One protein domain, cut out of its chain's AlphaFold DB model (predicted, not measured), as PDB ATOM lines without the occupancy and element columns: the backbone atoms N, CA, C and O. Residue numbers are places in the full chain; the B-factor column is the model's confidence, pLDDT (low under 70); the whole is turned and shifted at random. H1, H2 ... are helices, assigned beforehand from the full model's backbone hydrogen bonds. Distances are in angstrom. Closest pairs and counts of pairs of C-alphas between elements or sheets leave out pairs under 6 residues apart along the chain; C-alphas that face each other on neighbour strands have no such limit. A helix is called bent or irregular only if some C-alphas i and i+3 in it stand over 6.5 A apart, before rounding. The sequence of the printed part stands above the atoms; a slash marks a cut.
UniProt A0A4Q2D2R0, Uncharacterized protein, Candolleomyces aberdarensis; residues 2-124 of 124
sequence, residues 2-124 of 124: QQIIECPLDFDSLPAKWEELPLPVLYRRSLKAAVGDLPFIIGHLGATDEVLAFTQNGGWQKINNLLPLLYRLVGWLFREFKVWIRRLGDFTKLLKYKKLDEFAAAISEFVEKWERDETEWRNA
ATOM      1  N   GLN A   2     273.355 241.836 183.790       87.06
ATOM      2  CA  GLN A   2     273.352 242.173 182.351       87.06
ATOM      3  C   GLN A   2     272.669 241.136 181.447       87.06
ATOM      4  O   GLN A   2     271.853 241.519 180.624       87.06
ATOM      5  N   GLN A   3     272.879 239.830 181.664       86.69
ATOM      6  CA  GLN A   3     272.212 238.778 180.872       86.69
ATOM      7  C   GLN A   3     270.675 238.859 180.876       86.69
ATOM      8  O   GLN A   3     270.037 238.420 179.928       86.69
ATOM      9  N   ILE A   4     270.071 239.404 181.935       89.19
ATOM     10  CA  ILE A   4     268.619 239.604 182.016       89.19
ATOM     11  C   ILE A   4     268.224 240.867 181.238       89.19
ATOM     12  O   ILE A   4     267.244 240.855 180.496       89.19
ATOM     13  N   ILE A   5     268.998 241.949 181.379       88.94
ATOM     14  CA  ILE A   5     268.751 243.235 180.709       88.94
ATOM     15  C   ILE A   5     268.948 243.134 179.199       88.94
ATOM     16  O   ILE A   5     268.130 243.639 178.442       88.94
ATOM     17  N   GLU A   6     269.981 242.441 178.747       88.75
ATOM     18  CA  GLU A   6     270.315 242.282 177.329       88.75
ATOM     19  C   GLU A   6     269.608 241.081 176.693       88.75
ATOM     20  O   GLU A   6     269.877 240.738 175.544       88.75
ATOM     21  N   CYS A   7     268.704 240.425 177.428       87.38
ATOM     22  CA  CYS A   7     267.945 239.298 176.912       87.38
ATOM     23  C   CYS A   7     267.137 239.728 175.676       87.38
ATOM     24  O   CYS A   7     266.257 240.584 175.820       87.38
ATOM     25  N   PRO A   8     267.397 239.141 174.487       85.94
ATOM     26  CA  PRO A   8     266.784 239.559 173.226       85.94
ATOM     27  C   PRO A   8     265.382 238.964 173.034       85.94
ATOM     28  O   PRO A   8     264.892 238.879 171.911       85.94
ATOM     29  N   LEU A   9     264.756 238.489 174.114       87.62
ATOM     30  CA  LEU A   9     263.393 237.989 174.067       87.62
ATOM     31  C   LEU A   9     262.424 239.141 173.836       87.62
ATOM     32  O   LEU A   9     262.491 240.168 174.514       87.62
ATOM     33  N   ASP A  10     261.480 238.907 172.935       87.00
ATOM     34  CA  ASP A  10     260.231 239.642 172.946       87.00
ATOM     35  C   ASP A  10     259.378 239.115 174.107       87.00
ATOM     36  O   ASP A  10     258.952 237.957 174.135       87.00
ATOM     37  N   PHE A  11     259.205 239.964 175.114       83.75
ATOM     38  CA  PHE A  11     258.487 239.613 176.330       83.75
ATOM     39  C   PHE A  11     256.963 239.635 176.151       83.75
ATOM     40  O   PHE A  11     256.266 239.050 176.981       83.75
ATOM     41  N   ASP A  12     256.462 240.238 175.070       83.75
ATOM     42  CA  ASP A  12     255.032 240.290 174.755       83.75
ATOM     43  C   ASP A  12     254.553 239.020 174.032       83.75
ATOM     44  O   ASP A  12     253.355 238.744 173.966       83.75
ATOM     45  N   SER A  13     255.484 238.206 173.524       86.50
ATOM     46  CA  SER A  13     255.202 236.992 172.750       86.50
ATOM     47  C   SER A  13     255.879 235.735 173.319       86.50
ATOM     48  O   SER A  13     256.236 234.805 172.591       86.50
ATOM     49  N   LEU A  14     256.032 235.669 174.648       88.25
ATOM     50  CA  LEU A  14     256.648 234.518 175.312       88.25
ATOM     51  C   LEU A  14     255.828 233.223 175.137       88.25
ATOM     52  O   LEU A  14     254.608 233.222 175.317       88.25
ATOM     53  N   PRO A  15     256.491 232.083 174.869       89.00
ATOM     54  CA  PRO A  15     255.838 230.781 174.818       89.00
ATOM     55  C   PRO A  15     255.396 230.321 176.210       89.00
ATOM     56  O   PRO A  15     255.877 230.800 177.234       89.00
ATOM     57  N   ALA A  16     254.522 229.315 176.257       86.62
ATOM     58  CA  ALA A  16     254.000 228.782 177.515       86.62
ATOM     59  C   ALA A  16     255.037 227.985 178.332       86.62
ATOM     60  O   ALA A  16     254.852 227.811 179.542       86.62
ATOM     61  N   LYS A  17     256.102 227.484 177.685       86.75
ATOM     62  CA  LYS A  17     257.155 226.664 178.301       86.75
ATOM     63  C   LYS A  17     258.540 227.255 178.077       86.75
ATOM     64  O   LYS A  17     258.842 227.814 177.025       86.75
ATOM     65  N   TRP A  18     259.426 227.049 179.045       88.44
ATOM     66  CA  TRP A  18     260.808 227.529 178.983       88.44
ATOM     67  C   TRP A  18     261.621 226.876 177.855       88.44
ATOM     68  O   TRP A  18     262.443 227.529 177.215       88.44
ATOM     69  N   GLU A  19     261.402 225.586 177.583       88.00
ATOM     70  CA  GLU A  19     262.085 224.835 176.520       88.00
ATOM     71  C   GLU A  19     261.726 225.317 175.112       88.00
ATOM     72  O   GLU A  19     262.458 225.026 174.163       88.00
ATOM     73  N   GLU A  20     260.630 226.058 174.978       90.12
ATOM     74  CA  GLU A  20     260.132 226.606 173.717       90.12
ATOM     75  C   GLU A  20     260.654 228.032 173.469       90.12
ATOM     76  O   GLU A  20     260.452 228.572 172.386       90.12
ATOM     77  N   LEU A  21     261.369 228.639 174.432       90.31
ATOM     78  CA  LEU A  21     261.950 229.973 174.258       90.31
ATOM     79  C   LEU A  21     262.868 230.014 173.025       90.31
ATOM     80  O   LEU A  21     263.732 229.131 172.913       90.31
ATOM     81  N   PRO A  22     262.757 231.043 172.159       90.81
ATOM     82  CA  PRO A  22     263.530 231.186 170.921       90.81
ATOM     83  C   PRO A  22     264.971 231.643 171.204       90.81
ATOM     84  O   PRO A  22     265.458 232.649 170.698       90.81
ATOM     85  N   LEU A  23     265.660 230.904 172.067       89.69
ATOM     86  CA  LEU A  23     267.004 231.180 172.546       89.69
ATOM     87  C   LEU A  23     267.854 229.910 172.443       89.69
ATOM     88  O   LEU A  23     267.356 228.811 172.716       89.69
ATOM     89  N   PRO A  24     269.159 230.035 172.144       91.44
ATOM     90  CA  PRO A  24     270.079 228.910 172.217       91.44
ATOM     91  C   PRO A  24     270.029 228.226 173.588       91.44
ATOM     92  O   PRO A  24     269.931 228.887 174.624       91.44
ATOM     93  N   VAL A  25     270.166 226.895 173.616       90.44
ATOM     94  CA  VAL A  25     270.108 226.093 174.856       90.44
ATOM     95  C   VAL A  25     271.054 226.625 175.936       90.44
ATOM     96  O   VAL A  25     270.666 226.708 177.102       90.44
ATOM     97  N   LEU A  26     272.275 227.009 175.553       89.00
ATOM     98  CA  LEU A  26     273.256 227.584 176.474       89.00
ATOM     99  C   LEU A  26     272.768 228.908 177.066       89.00
ATOM    100  O   LEU A  26     272.827 229.082 178.279       89.00
ATOM    101  N   TYR A  27     272.198 229.783 176.239       90.62
ATOM    102  CA  TYR A  27     271.662 231.060 176.693       90.62
ATOM    103  C   TYR A  27     270.490 230.868 177.660       90.62
ATOM    104  O   TYR A  27     270.444 231.509 178.705       90.62
ATOM    105  N   ARG A  28     269.588 229.913 177.391       90.06
ATOM    106  CA  ARG A  28     268.497 229.567 178.322       90.06
ATOM    107  C   ARG A  28     269.020 229.076 179.668       90.06
ATOM    108  O   ARG A  28     268.470 229.429 180.706       90.06
ATOM    109  N   ARG A  29     270.081 228.261 179.679       88.38
ATOM    110  CA  ARG A  29     270.706 227.801 180.931       88.38
ATOM    111  C   ARG A  29     271.335 228.960 181.701       88.38
ATOM    112  O   ARG A  29     271.103 229.066 182.901       88.38
ATOM    113  N   SER A  30     272.069 229.833 181.016       90.44
ATOM    114  CA  SER A  30     272.673 231.025 181.619       90.44
ATOM    115  C   SER A  30     271.619 231.984 182.172       90.44
ATOM    116  O   SER A  30     271.726 232.391 183.322       90.44
ATOM    117  N   LEU A  31     270.548 232.255 181.421       91.31
ATOM    118  CA  LEU A  31     269.444 233.105 181.868       91.31
ATOM    119  C   LEU A  31     268.745 232.529 183.106       91.31
ATOM    120  O   LEU A  31     268.460 233.260 184.052       91.31
ATOM    121  N   LYS A  32     268.516 231.210 183.135       88.75
ATOM    122  CA  LYS A  32     267.957 230.528 184.309       88.75
ATOM    123  C   LYS A  32     268.844 230.708 185.544       88.75
ATOM    124  O   LYS A  32     268.327 231.040 186.607       88.75
ATOM    125  N   ALA A  33     270.153 230.502 185.403       88.06
ATOM    126  CA  ALA A  33     271.105 230.710 186.494       88.06
ATOM    127  C   ALA A  33     271.110 232.177 186.954       88.06
ATOM    128  O   ALA A  33     270.962 232.450 188.140       88.06
ATOM    129  N   ALA A  34     271.150 233.122 186.011       91.12
ATOM    130  CA  ALA A  34     271.146 234.551 186.307       91.12
ATOM    131  C   ALA A  34     269.911 234.997 187.106       91.12
ATOM    132  O   ALA A  34     270.047 235.812 188.015       91.12
ATOM    133  N   VAL A  35     268.719 234.472 186.793       90.12
ATOM    134  CA  VAL A  35     267.492 234.759 187.560       90.12
ATOM    135  C   VAL A  35     267.540 234.119 188.953       90.12
ATOM    136  O   VAL A  35     267.150 234.754 189.936       90.12
ATOM    137  N   GLY A  36     268.039 232.883 189.053       87.12
ATOM    138  CA  GLY A  36     268.161 232.163 190.325       87.12
ATOM    139  C   GLY A  36     269.126 232.832 191.309       87.12
ATOM    140  O   GLY A  36     268.784 233.023 192.477       87.12
ATOM    141  N   ASP A  37     270.292 233.257 190.828       87.94
ATOM    142  CA  ASP A  37     271.356 233.834 191.658       87.94
ATOM    143  C   ASP A  37     271.101 235.303 192.034       87.94
ATOM    144  O   ASP A  37     271.759 235.856 192.919       87.94
ATOM    145  N   LEU A  38     270.131 235.956 191.389       90.25
ATOM    146  CA  LEU A  38     269.957 237.401 191.463       90.25
ATOM    147  C   LEU A  38     269.847 237.974 192.890       90.25
ATOM    148  O   LEU A  38     270.579 238.918 193.182       90.25
ATOM    149  N   PRO A  39     269.021 237.464 193.824       86.88
ATOM    150  CA  PRO A  39     268.918 238.066 195.153       86.88
ATOM    151  C   PRO A  39     270.126 237.767 196.025       86.88
ATOM    152  O   PRO A  39     270.346 238.455 197.018       86.88
ATOM    153  N   PHE A  40     270.900 236.730 195.699       86.25
ATOM    154  CA  PHE A  40     272.179 236.495 196.356       86.25
ATOM    155  C   PHE A  40     273.171 237.573 195.936       86.25
ATOM    156  O   PHE A  40     273.791 238.189 196.801       86.25
ATOM    157  N   ILE A  41     273.238 237.857 194.634       87.31
ATOM    158  CA  ILE A  41     274.065 238.929 194.074       87.31
ATOM    159  C   ILE A  41     273.638 240.284 194.648       87.31
ATOM    160  O   ILE A  41     274.475 241.005 195.180       87.31
ATOM    161  N   ILE A  42     272.344 240.609 194.636       88.25
ATOM    162  CA  ILE A  42     271.825 241.875 195.176       88.25
ATOM    163  C   ILE A  42     272.063 241.980 196.684       88.25
ATOM    164  O   ILE A  42     272.481 243.027 197.166       88.25
ATOM    165  N   GLY A  43     271.859 240.900 197.440       83.88
ATOM    166  CA  GLY A  43     272.152 240.888 198.873       83.88
ATOM    167  C   GLY A  43     273.637 241.101 199.186       83.88
ATOM    168  O   GLY A  43     273.959 241.656 200.232       83.88
ATOM    169  N   HIS A  44     274.533 240.682 198.289       85.75
ATOM    170  CA  HIS A  44     275.975 240.863 198.440       85.75
ATOM    171  C   HIS A  44     276.446 242.257 198.009       85.75
ATOM    172  O   HIS A  44     277.213 242.895 198.724       85.75
ATOM    173  N   LEU A  45     275.974 242.737 196.856       86.69
ATOM    174  CA  LEU A  45     276.350 244.041 196.308       86.69
ATOM    175  C   LEU A  45     275.670 245.193 197.056       86.69
ATOM    176  O   LEU A  45     276.243 246.267 197.214       86.69
ATOM    177  N   GLY A  46     274.453 244.987 197.554       87.44
ATOM    178  CA  GLY A  46     273.648 246.049 198.132       87.44
ATOM    179  C   GLY A  46     273.220 247.077 197.078       87.44
ATOM    180  O   GLY A  46     272.872 246.738 195.955       87.44
ATOM    181  N   ALA A  47     273.193 248.351 197.466       87.12
ATOM    182  CA  ALA A  47     272.727 249.454 196.621       87.12
ATOM    183  C   ALA A  47     273.878 250.064 195.800       87.12
ATOM    184  O   ALA A  47     274.191 251.241 195.965       87.12
ATOM    185  N   THR A  48     274.568 249.245 195.008       91.00
ATOM    186  CA  THR A  48     275.602 249.710 194.069       91.00
ATOM    187  C   THR A  48     274.971 250.247 192.791       91.00
ATOM    188  O   THR A  48     273.854 249.865 192.442       91.00
ATOM    189  N   ASP A  49     275.726 251.054 192.046       90.62
ATOM    190  CA  ASP A  49     275.313 251.585 190.741       90.62
ATOM    191  C   ASP A  49     274.828 250.488 189.783       90.62
ATOM    192  O   ASP A  49     273.894 250.707 189.020       90.62
ATOM    193  N   GLU A  50     275.393 249.279 189.861       91.19
ATOM    194  CA  GLU A  50     274.960 248.143 189.041       91.19
ATOM    195  C   GLU A  50     273.521 247.699 189.363       91.19
ATOM    196  O   GLU A  50     272.733 247.439 188.454       91.19
ATOM    197  N   VAL A  51     273.149 247.637 190.647       89.75
ATOM    198  CA  VAL A  51     271.796 247.241 191.080       89.75
ATOM    199  C   VAL A  51     270.782 248.351 190.795       89.75
ATOM    200  O   VAL A  51     269.635 248.078 190.418       89.75
ATOM    201  N   LEU A  52     271.205 249.609 190.925       90.62
ATOM    202  CA  LEU A  52     270.386 250.763 190.563       90.62
ATOM    203  C   LEU A  52     270.144 250.798 189.048       90.62
ATOM    204  O   LEU A  52     268.993 250.831 188.614       90.62
ATOM    205  N   ALA A  53     271.196 250.655 188.241       93.12
ATOM    206  CA  ALA A  53     271.087 250.575 186.788       93.12
ATOM    207  C   ALA A  53     270.229 249.383 186.347       93.12
ATOM    208  O   ALA A  53     269.415 249.505 185.435       93.12
ATOM    209  N   PHE A  54     270.356 248.227 187.004       93.19
ATOM    210  CA  PHE A  54     269.490 247.077 186.748       93.19
ATOM    211  C   PHE A  54     268.007 247.413 186.959       93.19
ATOM    212  O   PHE A  54     267.160 247.063 186.135       93.19
ATOM    213  N   THR A  55     267.700 248.119 188.047       91.62
ATOM    214  CA  THR A  55     266.335 248.533 188.386       91.62
ATOM    215  C   THR A  55     265.788 249.544 187.380       91.62
ATOM    216  O   THR A  55     264.688 249.351 186.868       91.62
ATOM    217  N   GLN A  56     266.569 250.572 187.041       92.62
ATOM    218  CA  GLN A  56     266.192 251.611 186.076       92.62
ATOM    219  C   GLN A  56     265.986 251.061 184.661       92.62
ATOM    220  O   GLN A  56     265.087 251.501 183.954       92.62
ATOM    221  N   ASN A  57     266.764 250.055 184.263       92.19
ATOM    222  CA  ASN A  57     266.665 249.436 182.939       92.19
ATOM    223  C   ASN A  57     265.548 248.379 182.835       92.19
ATOM    224  O   ASN A  57     265.593 247.500 181.970       92.19
ATOM    225  N   GLY A  58     264.553 248.419 183.728       89.38
ATOM    226  CA  GLY A  58     263.389 247.531 183.679       89.38
ATOM    227  C   GLY A  58     263.701 246.071 184.020       89.38
ATOM    228  O   GLY A  58     262.936 245.173 183.664       89.38
ATOM    229  N   GLY A  59     264.811 245.800 184.716       92.56
ATOM    230  CA  GLY A  59     265.230 244.440 185.053       92.56
ATOM    231  C   GLY A  59     264.169 243.643 185.812       92.56
ATOM    232  O   GLY A  59     263.952 242.466 185.519       92.56
ATOM    233  N   TRP A  60     263.441 244.300 186.717       92.56
ATOM    234  CA  TRP A  60     262.336 243.694 187.464       92.56
ATOM    235  C   TRP A  60     261.175 243.270 186.570       92.56
ATOM    236  O   TRP A  60     260.673 242.160 186.723       92.56
ATOM    237  N   GLN A  61     260.797 244.093 185.588       90.62
ATOM    238  CA  GLN A  61     259.751 243.754 184.623       90.62
ATOM    239  C   GLN A  61     260.149 242.533 183.784       90.62
ATOM    240  O   GLN A  61     259.347 241.621 183.596       90.62
ATOM    241  N   LYS A  62     261.410 242.456 183.343       91.44
ATOM    242  CA  LYS A  62     261.904 241.290 182.594       91.44
ATOM    243  C   LYS A  62     261.842 240.013 183.428       91.44
ATOM    244  O   LYS A  62     261.375 238.985 182.945       91.44
ATOM    245  N   ILE A  63     262.244 240.071 184.697       91.06
ATOM    246  CA  ILE A  63     262.126 238.923 185.610       91.06
ATOM    247  C   ILE A  63     260.667 238.542 185.831       91.06
ATOM    248  O   ILE A  63     260.343 237.357 185.833       91.06
ATOM    249  N   ASN A  64     259.789 239.534 185.973       90.12
ATOM    250  CA  ASN A  64     258.358 239.332 186.161       90.12
ATOM    251  C   ASN A  64     257.743 238.475 185.047       90.12
ATOM    252  O   ASN A  64     256.868 237.655 185.305       90.12
ATOM    253  N   ASN A  65     258.242 238.630 183.823       89.44
ATOM    254  CA  ASN A  65     257.783 237.872 182.665       89.44
ATOM    255  C   ASN A  65     258.434 236.477 182.573       89.44
ATOM    256  O   ASN A  65     257.819 235.536 182.078       89.44
ATOM    257  N   LEU A  66     259.664 236.306 183.080       88.62
ATOM    258  CA  LEU A  66     260.386 235.022 183.065       88.62
ATOM    259  C   LEU A  66     259.969 234.069 184.190       88.62
ATOM    260  O   LEU A  66     259.997 232.850 184.012       88.62
ATOM    261  N   LEU A  67     259.615 234.602 185.358       86.94
ATOM    262  CA  LEU A  67     259.327 233.801 186.546       86.94
ATOM    263  C   LEU A  67     258.174 232.800 186.381       86.94
ATOM    264  O   LEU A  67     258.365 231.662 186.813       86.94
ATOM    265  N   PRO A  68     257.035 233.117 185.727       85.56
ATOM    266  CA  PRO A  68     255.977 232.134 185.498       85.56
ATOM    267  C   PRO A  68     256.464 230.910 184.713       85.56
ATOM    268  O   PRO A  68     256.076 229.778 185.009       85.56
ATOM    269  N   LEU A  69     257.353 231.125 183.738       86.25
ATOM    270  CA  LEU A  69     257.929 230.053 182.924       86.25
ATOM    271  C   LEU A  69     258.887 229.184 183.741       86.25
ATOM    272  O   LEU A  69     258.876 227.960 183.618       86.25
ATOM    273  N   LEU A  70     259.702 229.811 184.591       81.81
ATOM    274  CA  LEU A  70     260.643 229.110 185.463       81.81
ATOM    275  C   LEU A  70     259.933 228.322 186.563       81.81
ATOM    276  O   LEU A  70     260.342 227.202 186.864       81.81
ATOM    277  N   TYR A  71     258.866 228.884 187.135       76.00
ATOM    278  CA  TYR A  71     258.084 228.259 188.200       76.00
ATOM    279  C   TYR A  71     257.439 226.952 187.751       76.00
ATOM    280  O   TYR A  71     257.529 225.942 188.446       76.00
ATOM    281  N   ARG A  72     256.865 226.945 186.542       73.75
ATOM    282  CA  ARG A  72     256.261 225.754 185.929       73.75
ATOM    283  C   ARG A  72     257.275 224.666 185.584       73.75
ATOM    284  O   ARG A  72     256.883 223.515 185.422       73.75
ATOM    285  N   LEU A  73     258.552 225.021 185.443       72.06
ATOM    286  CA  LEU A  73     259.551 224.126 184.877       72.06
ATOM    287  C   LEU A  73     259.846 222.924 185.776       72.06
ATOM    288  O   LEU A  73     259.852 221.807 185.285       72.06
ATOM    289  N   VAL A  74     260.107 223.130 187.070       55.81
ATOM    290  CA  VAL A  74     260.344 222.079 188.080       55.81
ATOM    291  C   VAL A  74     260.293 222.750 189.463       55.81
ATOM    292  O   VAL A  74     260.791 223.865 189.603       55.81
ATOM    293  N   GLY A  75     259.812 222.055 190.505       60.00
ATOM    294  CA  GLY A  75     259.709 222.498 191.913       60.00
ATOM    295  C   GLY A  75     260.971 223.037 192.622       60.00
ATOM    296  O   GLY A  75     260.921 223.284 193.825       60.00
ATOM    297  N   TRP A  76     262.073 223.279 191.898       57.97
ATOM    298  CA  TRP A  76     263.260 224.025 192.343       57.97
ATOM    299  C   TRP A  76     262.879 225.390 192.950       57.97
ATOM    300  O   TRP A  76     263.507 225.847 193.901       57.97
ATOM    301  N   LEU A  77     261.797 226.013 192.481       57.16
ATOM    302  CA  LEU A  77     261.383 227.318 192.983       57.16
ATOM    303  C   LEU A  77     260.699 227.289 194.352       57.16
ATOM    304  O   LEU A  77     260.851 228.247 195.076       57.16
ATOM    305  N   PHE A  78     260.034 226.242 194.838       62.22
ATOM    306  CA  PHE A  78     259.211 226.450 196.048       62.22
ATOM    307  C   PHE A  78     259.979 226.822 197.325       62.22
ATOM    308  O   PHE A  78     259.473 227.597 198.140       62.22
ATOM    309  N   ARG A  79     261.175 226.258 197.535       65.62
ATOM    310  CA  ARG A  79     261.992 226.575 198.717       65.62
ATOM    311  C   ARG A  79     262.882 227.785 198.472       65.62
ATOM    312  O   ARG A  79     262.948 228.671 199.321       65.62
ATOM    313  N   GLU A  80     263.518 227.832 197.306       73.69
ATOM    314  CA  GLU A  80     264.419 228.925 196.953       73.69
ATOM    315  C   GLU A  80     263.655 230.221 196.696       73.69
ATOM    316  O   GLU A  80     264.139 231.270 197.085       73.69
ATOM    317  N   PHE A  81     262.427 230.173 196.170       80.31
ATOM    318  CA  PHE A  81     261.598 231.355 195.912       80.31
ATOM    319  C   PHE A  81     261.198 232.082 197.193       80.31
ATOM    320  O   PHE A  81     261.312 233.297 197.263       80.31
ATOM    321  N   LYS A  82     260.848 231.364 198.267       82.38
ATOM    322  CA  LYS A  82     260.619 232.007 199.573       82.38
ATOM    323  C   LYS A  82     261.861 232.733 200.082       82.38
ATOM    324  O   LYS A  82     261.774 233.833 200.621       82.38
ATOM    325  N   VAL A  83     263.036 232.121 199.915       84.31
ATOM    326  CA  VAL A  83     264.317 232.752 200.272       84.31
ATOM    327  C   VAL A  83     264.599 233.951 199.363       84.31
ATOM    328  O   VAL A  83     265.073 234.977 199.847       84.31
ATOM    329  N   TRP A  84     264.280 233.824 198.078       87.50
ATOM    330  CA  TRP A  84     264.427 234.822 197.023       87.50
ATOM    331  C   TRP A  84     263.619 236.082 197.360       87.50
ATOM    332  O   TRP A  84     264.199 237.153 197.534       87.50
ATOM    333  N   ILE A  85     262.315 235.926 197.599       89.38
ATOM    334  CA  ILE A  85     261.389 236.996 197.983       89.38
ATOM    335  C   ILE A  85     261.778 237.637 199.316       89.38
ATOM    336  O   ILE A  85     261.895 238.859 199.394       89.38
ATOM    337  N   ARG A  86     262.102 236.837 200.342       89.62
ATOM    338  CA  ARG A  86     262.558 237.369 201.638       89.62
ATOM    339  C   ARG A  86     263.798 238.256 201.494       89.62
ATOM    340  O   ARG A  86     263.845 239.337 202.072       89.62
ATOM    341  N   ARG A  87     264.799 237.816 200.719       90.62
ATOM    342  CA  ARG A  87     266.034 238.588 200.481       90.62
ATOM    343  C   ARG A  87     265.751 239.916 199.785       90.62
ATOM    344  O   ARG A  87     266.330 240.927 200.169       90.62
ATOM    345  N   LEU A  88     264.859 239.922 198.795       92.12
ATOM    346  CA  LEU A  88     264.443 241.153 198.119       92.12
ATOM    347  C   LEU A  88     263.664 242.083 199.061       92.12
ATOM    348  O   LEU A  88     263.887 243.294 199.049       92.12
ATOM    349  N   GLY A  89     262.822 241.533 199.938       92.88
ATOM    350  CA  GLY A  89     262.135 242.295 200.981       92.88
ATOM    351  C   GLY A  89     263.106 242.957 201.967       92.88
ATOM    352  O   GLY A  89     262.977 244.144 202.272       92.88
ATOM    353  N   ASP A  90     264.127 242.234 202.427       91.69
ATOM    354  CA  ASP A  90     265.171 242.795 203.293       91.69
ATOM    355  C   ASP A  90     266.010 243.856 202.568       91.69
ATOM    356  O   ASP A  90     266.298 244.917 203.130       91.69
ATOM    357  N   PHE A  91     266.332 243.626 201.295       91.88
ATOM    358  CA  PHE A  91     267.010 244.617 200.465       91.88
ATOM    359  C   PHE A  91     266.172 245.890 200.275       91.88
ATOM    360  O   PHE A  91     266.691 247.001 200.353       91.88
ATOM    361  N   THR A  92     264.858 245.752 200.130       93.81
ATOM    362  CA  THR A  92     263.941 246.892 200.033       93.81
ATOM    363  C   THR A  92     263.965 247.750 201.299       93.81
ATOM    364  O   THR A  92     264.007 248.977 201.218       93.81
ATOM    365  N   LYS A  93     264.009 247.128 202.487       92.88
ATOM    366  CA  LYS A  93     264.170 247.858 203.760       92.88
ATOM    367  C   LYS A  93     265.493 248.630 203.796       92.88
ATOM    368  O   LYS A  93     265.516 249.774 204.246       92.88
ATOM    369  N   LEU A  94     266.576 248.029 203.294       92.19
ATOM    370  CA  LEU A  94     267.880 248.689 203.186       92.19
ATOM    371  C   LEU A  94     267.828 249.910 202.257       92.19
ATOM    372  O   LEU A  94     268.395 250.948 202.591       92.19
ATOM    373  N   LEU A  95     267.145 249.813 201.114       92.56
ATOM    374  CA  LEU A  95     266.985 250.939 200.189       92.56
ATOM    375  C   LEU A  95     266.201 252.093 200.821       92.56
ATOM    376  O   LEU A  95     266.647 253.236 200.739       92.56
ATOM    377  N   LYS A  96     265.107 251.794 201.535       92.81
ATOM    378  CA  LYS A  96     264.345 252.801 202.298       92.81
ATOM    379  C   LYS A  96     265.213 253.474 203.359       92.81
ATOM    380  O   LYS A  96     265.224 254.696 203.471       92.81
ATOM    381  N   TYR A  97     266.014 252.699 204.092       92.94
ATOM    382  CA  TYR A  97     266.965 253.250 205.066       92.94
ATOM    383  C   TYR A  97     267.985 254.201 204.416       92.94
ATOM    384  O   TYR A  97     268.333 255.232 204.989       92.94
ATOM    385  N   LYS A  98     268.424 253.889 203.191       92.31
ATOM    386  CA  LYS A  98     269.323 254.727 202.387       92.31
ATOM    387  C   LYS A  98     268.623 255.871 201.636       92.31
ATOM    388  O   LYS A  98     269.311 256.593 200.921       92.31
ATOM    389  N   LYS A  99     267.308 256.066 201.810       94.12
ATOM    390  CA  LYS A  99     266.492 257.081 201.109       94.12
ATOM    391  C   LYS A  99     266.498 256.927 199.581       94.12
ATOM    392  O   LYS A  99     266.469 257.908 198.845       94.12
ATOM    393  N   LEU A 100     266.565 255.686 199.105       92.81
ATOM    394  CA  LEU A 100     266.486 255.324 197.689       92.81
ATOM    395  C   LEU A 100     265.057 254.872 197.358       92.81
ATOM    396  O   LEU A 100     264.823 253.717 196.997       92.81
ATOM    397  N   ASP A 101     264.096 255.778 197.551       90.75
ATOM    398  CA  ASP A 101     262.668 255.444 197.587       90.75
ATOM    399  C   ASP A 101     262.122 254.959 196.239       90.75
ATOM    400  O   ASP A 101     261.315 254.033 196.219       90.75
ATOM    401  N   GLU A 102     262.602 255.501 195.114       91.62
ATOM    402  CA  GLU A 102     262.184 255.053 193.773       91.62
ATOM    403  C   GLU A 102     262.546 253.580 193.514       91.62
ATOM    404  O   GLU A 102     261.727 252.793 193.040       91.62
ATOM    405  N   PHE A 103     263.752 253.175 193.918       90.62
ATOM    406  CA  PHE A 103     264.240 251.804 193.780       90.62
ATOM    407  C   PHE A 103     263.541 250.875 194.762       90.62
ATOM    408  O   PHE A 103     263.173 249.752 194.418       90.62
ATOM    409  N   ALA A 104     263.344 251.356 195.993       92.94
ATOM    410  CA  ALA A 104     262.618 250.619 197.006       92.94
ATOM    411  C   ALA A 104     261.180 250.347 196.562       92.94
ATOM    412  O   ALA A 104     260.708 249.236 196.762       92.94
ATOM    413  N   ALA A 105     260.501 251.320 195.951       93.81
ATOM    414  CA  ALA A 105     259.137 251.165 195.457       93.81
ATOM    415  C   ALA A 105     259.049 250.090 194.367       93.81
ATOM    416  O   ALA A 105     258.246 249.169 194.500       93.81
ATOM    417  N   ALA A 106     259.930 250.144 193.361       92.31
ATOM    418  CA  ALA A 106     259.957 249.161 192.275       92.31
ATOM    419  C   ALA A 106     260.154 247.721 192.786       92.31
ATOM    420  O   ALA A 106     259.510 246.785 192.312       92.31
ATOM    421  N   ILE A 107     261.028 247.533 193.780       91.50
ATOM    422  CA  ILE A 107     261.304 246.207 194.349       91.50
ATOM    423  C   ILE A 107     260.200 245.783 195.321       91.50
ATOM    424  O   ILE A 107     259.836 244.611 195.334       91.50
ATOM    425  N   SER A 108     259.632 246.714 196.096       92.75
ATOM    426  CA  SER A 108     258.466 246.466 196.956       92.75
ATOM    427  C   SER A 108     257.292 245.936 196.140       92.75
ATOM    428  O   SER A 108     256.757 244.885 196.474       92.75
ATOM    429  N   GLU A 109     256.926 246.623 195.058       92.94
ATOM    430  CA  GLU A 109     255.818 246.221 194.185       92.94
ATOM    431  C   GLU A 109     256.048 244.819 193.615       92.94
ATOM    432  O   GLU A 109     255.157 243.965 193.617       92.94
ATOM    433  N   PHE A 110     257.281 244.565 193.181       92.19
ATOM    434  CA  PHE A 110     257.697 243.268 192.689       92.19
ATOM    435  C   PHE A 110     257.557 242.174 193.768       92.19
ATOM    436  O   PHE A 110     256.928 241.147 193.522       92.19
ATOM    437  N   VAL A 111     258.094 242.394 194.971       92.25
ATOM    438  CA  VAL A 111     258.004 241.458 196.107       92.25
ATOM    439  C   VAL A 111     256.550 241.169 196.469       92.25
ATOM    440  O   VAL A 111     256.160 240.006 196.530       92.25
ATOM    441  N   GLU A 112     255.736 242.209 196.638       93.00
ATOM    442  CA  GLU A 112     254.333 242.085 197.032       93.00
ATOM    443  C   GLU A 112     253.505 241.313 196.004       93.00
ATOM    444  O   GLU A 112     252.654 240.501 196.374       93.00
ATOM    445  N   LYS A 113     253.744 241.544 194.706       92.00
ATOM    446  CA  LYS A 113     253.107 240.759 193.645       92.00
ATOM    447  C   LYS A 113     253.418 239.276 193.820       92.00
ATOM    448  O   LYS A 113     252.513 238.451 193.839       92.00
ATOM    449  N   TRP A 114     254.692 238.943 193.969       88.75
ATOM    450  CA  TRP A 114     255.132 237.556 193.990       88.75
ATOM    451  C   TRP A 114     254.790 236.812 195.284       88.75
ATOM    452  O   TRP A 114     254.588 235.602 195.240       88.75
ATOM    453  N   GLU A 115     254.652 237.508 196.415       88.69
ATOM    454  CA  GLU A 115     254.082 236.939 197.647       88.69
ATOM    455  C   GLU A 115     252.611 236.529 197.465       88.69
ATOM    456  O   GLU A 115     252.194 235.470 197.951       88.69
ATOM    457  N   ARG A 116     251.827 237.337 196.735       88.06
ATOM    458  CA  ARG A 116     250.437 237.004 196.386       88.06
ATOM    459  C   ARG A 116     250.374 235.832 195.412       88.06
ATOM    460  O   ARG A 116     249.734 234.832 195.733       88.06
ATOM    461  N   ASP A 117     251.098 235.914 194.296       84.81
ATOM    462  CA  ASP A 117     251.106 234.874 193.260       84.81
ATOM    463  C   ASP A 117     251.580 233.520 193.829       84.81
ATOM    464  O   ASP A 117     250.988 232.482 193.537       84.81
ATOM    465  N   GLU A 118     252.596 233.499 194.708       79.38
ATOM    466  CA  GLU A 118     253.038 232.258 195.370       79.38
ATOM    467  C   GLU A 118     251.927 231.645 196.232       79.38
ATOM    468  O   GLU A 118     251.764 230.421 196.272       79.38
ATOM    469  N   THR A 119     251.179 232.485 196.947       81.00
ATOM    470  CA  THR A 119     250.077 232.041 197.803       81.00
ATOM    471  C   THR A 119     248.954 231.439 196.964       81.00
ATOM    472  O   THR A 119     248.454 230.368 197.303       81.00
ATOM    473  N   GLU A 120     248.591 232.078 195.853       80.06
ATOM    474  CA  GLU A 120     247.585 231.565 194.919       80.06
ATOM    475  C   GLU A 120     248.013 230.229 194.305       80.06
ATOM    476  O   GLU A 120     247.253 229.265 194.334       80.06
ATOM    477  N   TRP A 121     249.258 230.121 193.834       73.94
ATOM    478  CA  TRP A 121     249.771 228.899 193.208       73.94
ATOM    479  C   TRP A 121     249.929 227.715 194.163       73.94
ATOM    480  O   TRP A 121     249.931 226.573 193.720       73.94
ATOM    481  N   ARG A 122     250.070 227.956 195.471       69.44
ATOM    482  CA  ARG A 122     250.062 226.886 196.484       69.44
ATOM    483  C   ARG A 122     248.666 226.330 196.766       69.44
ATOM    484  O   ARG A 122     248.575 225.225 197.294       69.44
ATOM    485  N   ASN A 123     247.626 227.107 196.478       65.75
ATOM    486  CA  ASN A 123     246.233 226.775 196.779       65.75
ATOM    487  C   ASN A 123     245.437 226.319 195.539       65.75
ATOM    488  O   ASN A 123     244.276 225.940 195.691       65.75
ATOM    489  N   ALA A 124     246.040 226.387 194.347       61.38
ATOM    490  CA  ALA A 124     245.489 225.946 193.063       61.38
ATOM    491  C   ALA A 124     245.904 224.505 192.732       61.38
ATOM    492  O   ALA A 124     245.068 223.785 192.142       61.38
TER     493      ALA A 124
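AT A GLANCE: This is residues 2 to 124 of the 124 residues of an uncharacterized protein of Candolleomyces aberdarensis (UniProt A0A4Q2D2R0). A long helical hairpin, H5 and H6, makes one layer, and H4 and H2 lie over the same side of it: part of H4 packs on H6, while H2 crosses H5 and touches it with residues 39 to 43 alone. Short H1 packs on both H2 and H4, and short H3 packs on H6. The printed part has 123 residues and six named helices, H1 to H6 in order, with no named strand, and its class is all helix. It is compact, with a radius of gyration of the C-alphas of 14.3 A and spans of 41 by 34 by 24 A.

IN THESE COORDINATES: Find C-alpha 2 at (273.352, 242.173, 182.351), where H1, residues 2 to 5, begins. H2, residues 25 to 45, runs 28.7 A; it is irregular, C-alphas 36 and 39 being 7.7 A apart, with a kink of 51 degrees near residue 39. H3 is residues 49 to 56. H4, residues 59 to 73, runs 21.1 A and is only just irregular, C-alphas 65 and 68 being 6.6 A apart. H5, residues 77 to 97, runs 29.1 A. H6, residues 101 to 123, runs 33.1 A and ends at C-alpha 123, (246.233, 226.775, 196.779).

HOW THE PARTS SIT: Start at the hub, H6. It touches H5, closest C-alphas Thr 92 and Ala 104 at 5.0 A, at a shallow tilt of 25 degrees, opposite ways: a hairpin. H6 touches H4 at Phe 110 and Trp 60, closest C-alphas 7.0 A apart. H2, with residues 39 to 43 alone, touches H5 at a steep tilt of 42 degrees, closest C-alphas Pro 39 and Trp 84 at 5.8 A. H1 and H5 are apart. Every O i to N i+4 pair is within hydrogen-bond range in H3 and H6; the counts are 15 of 17 in H2, 9 of 11 in H4 and 15 of 17 in H5, and H1 is too short for such a pair.

THE WHOLE: The C-alphas of Glu 20 and Tyr 97 are the two farthest apart, 41.7 A. The printed part has no cut; the link from H1 to H2 is long. Look for low pLDDT, under 70, at residues 74 to 79 and 122 to 124.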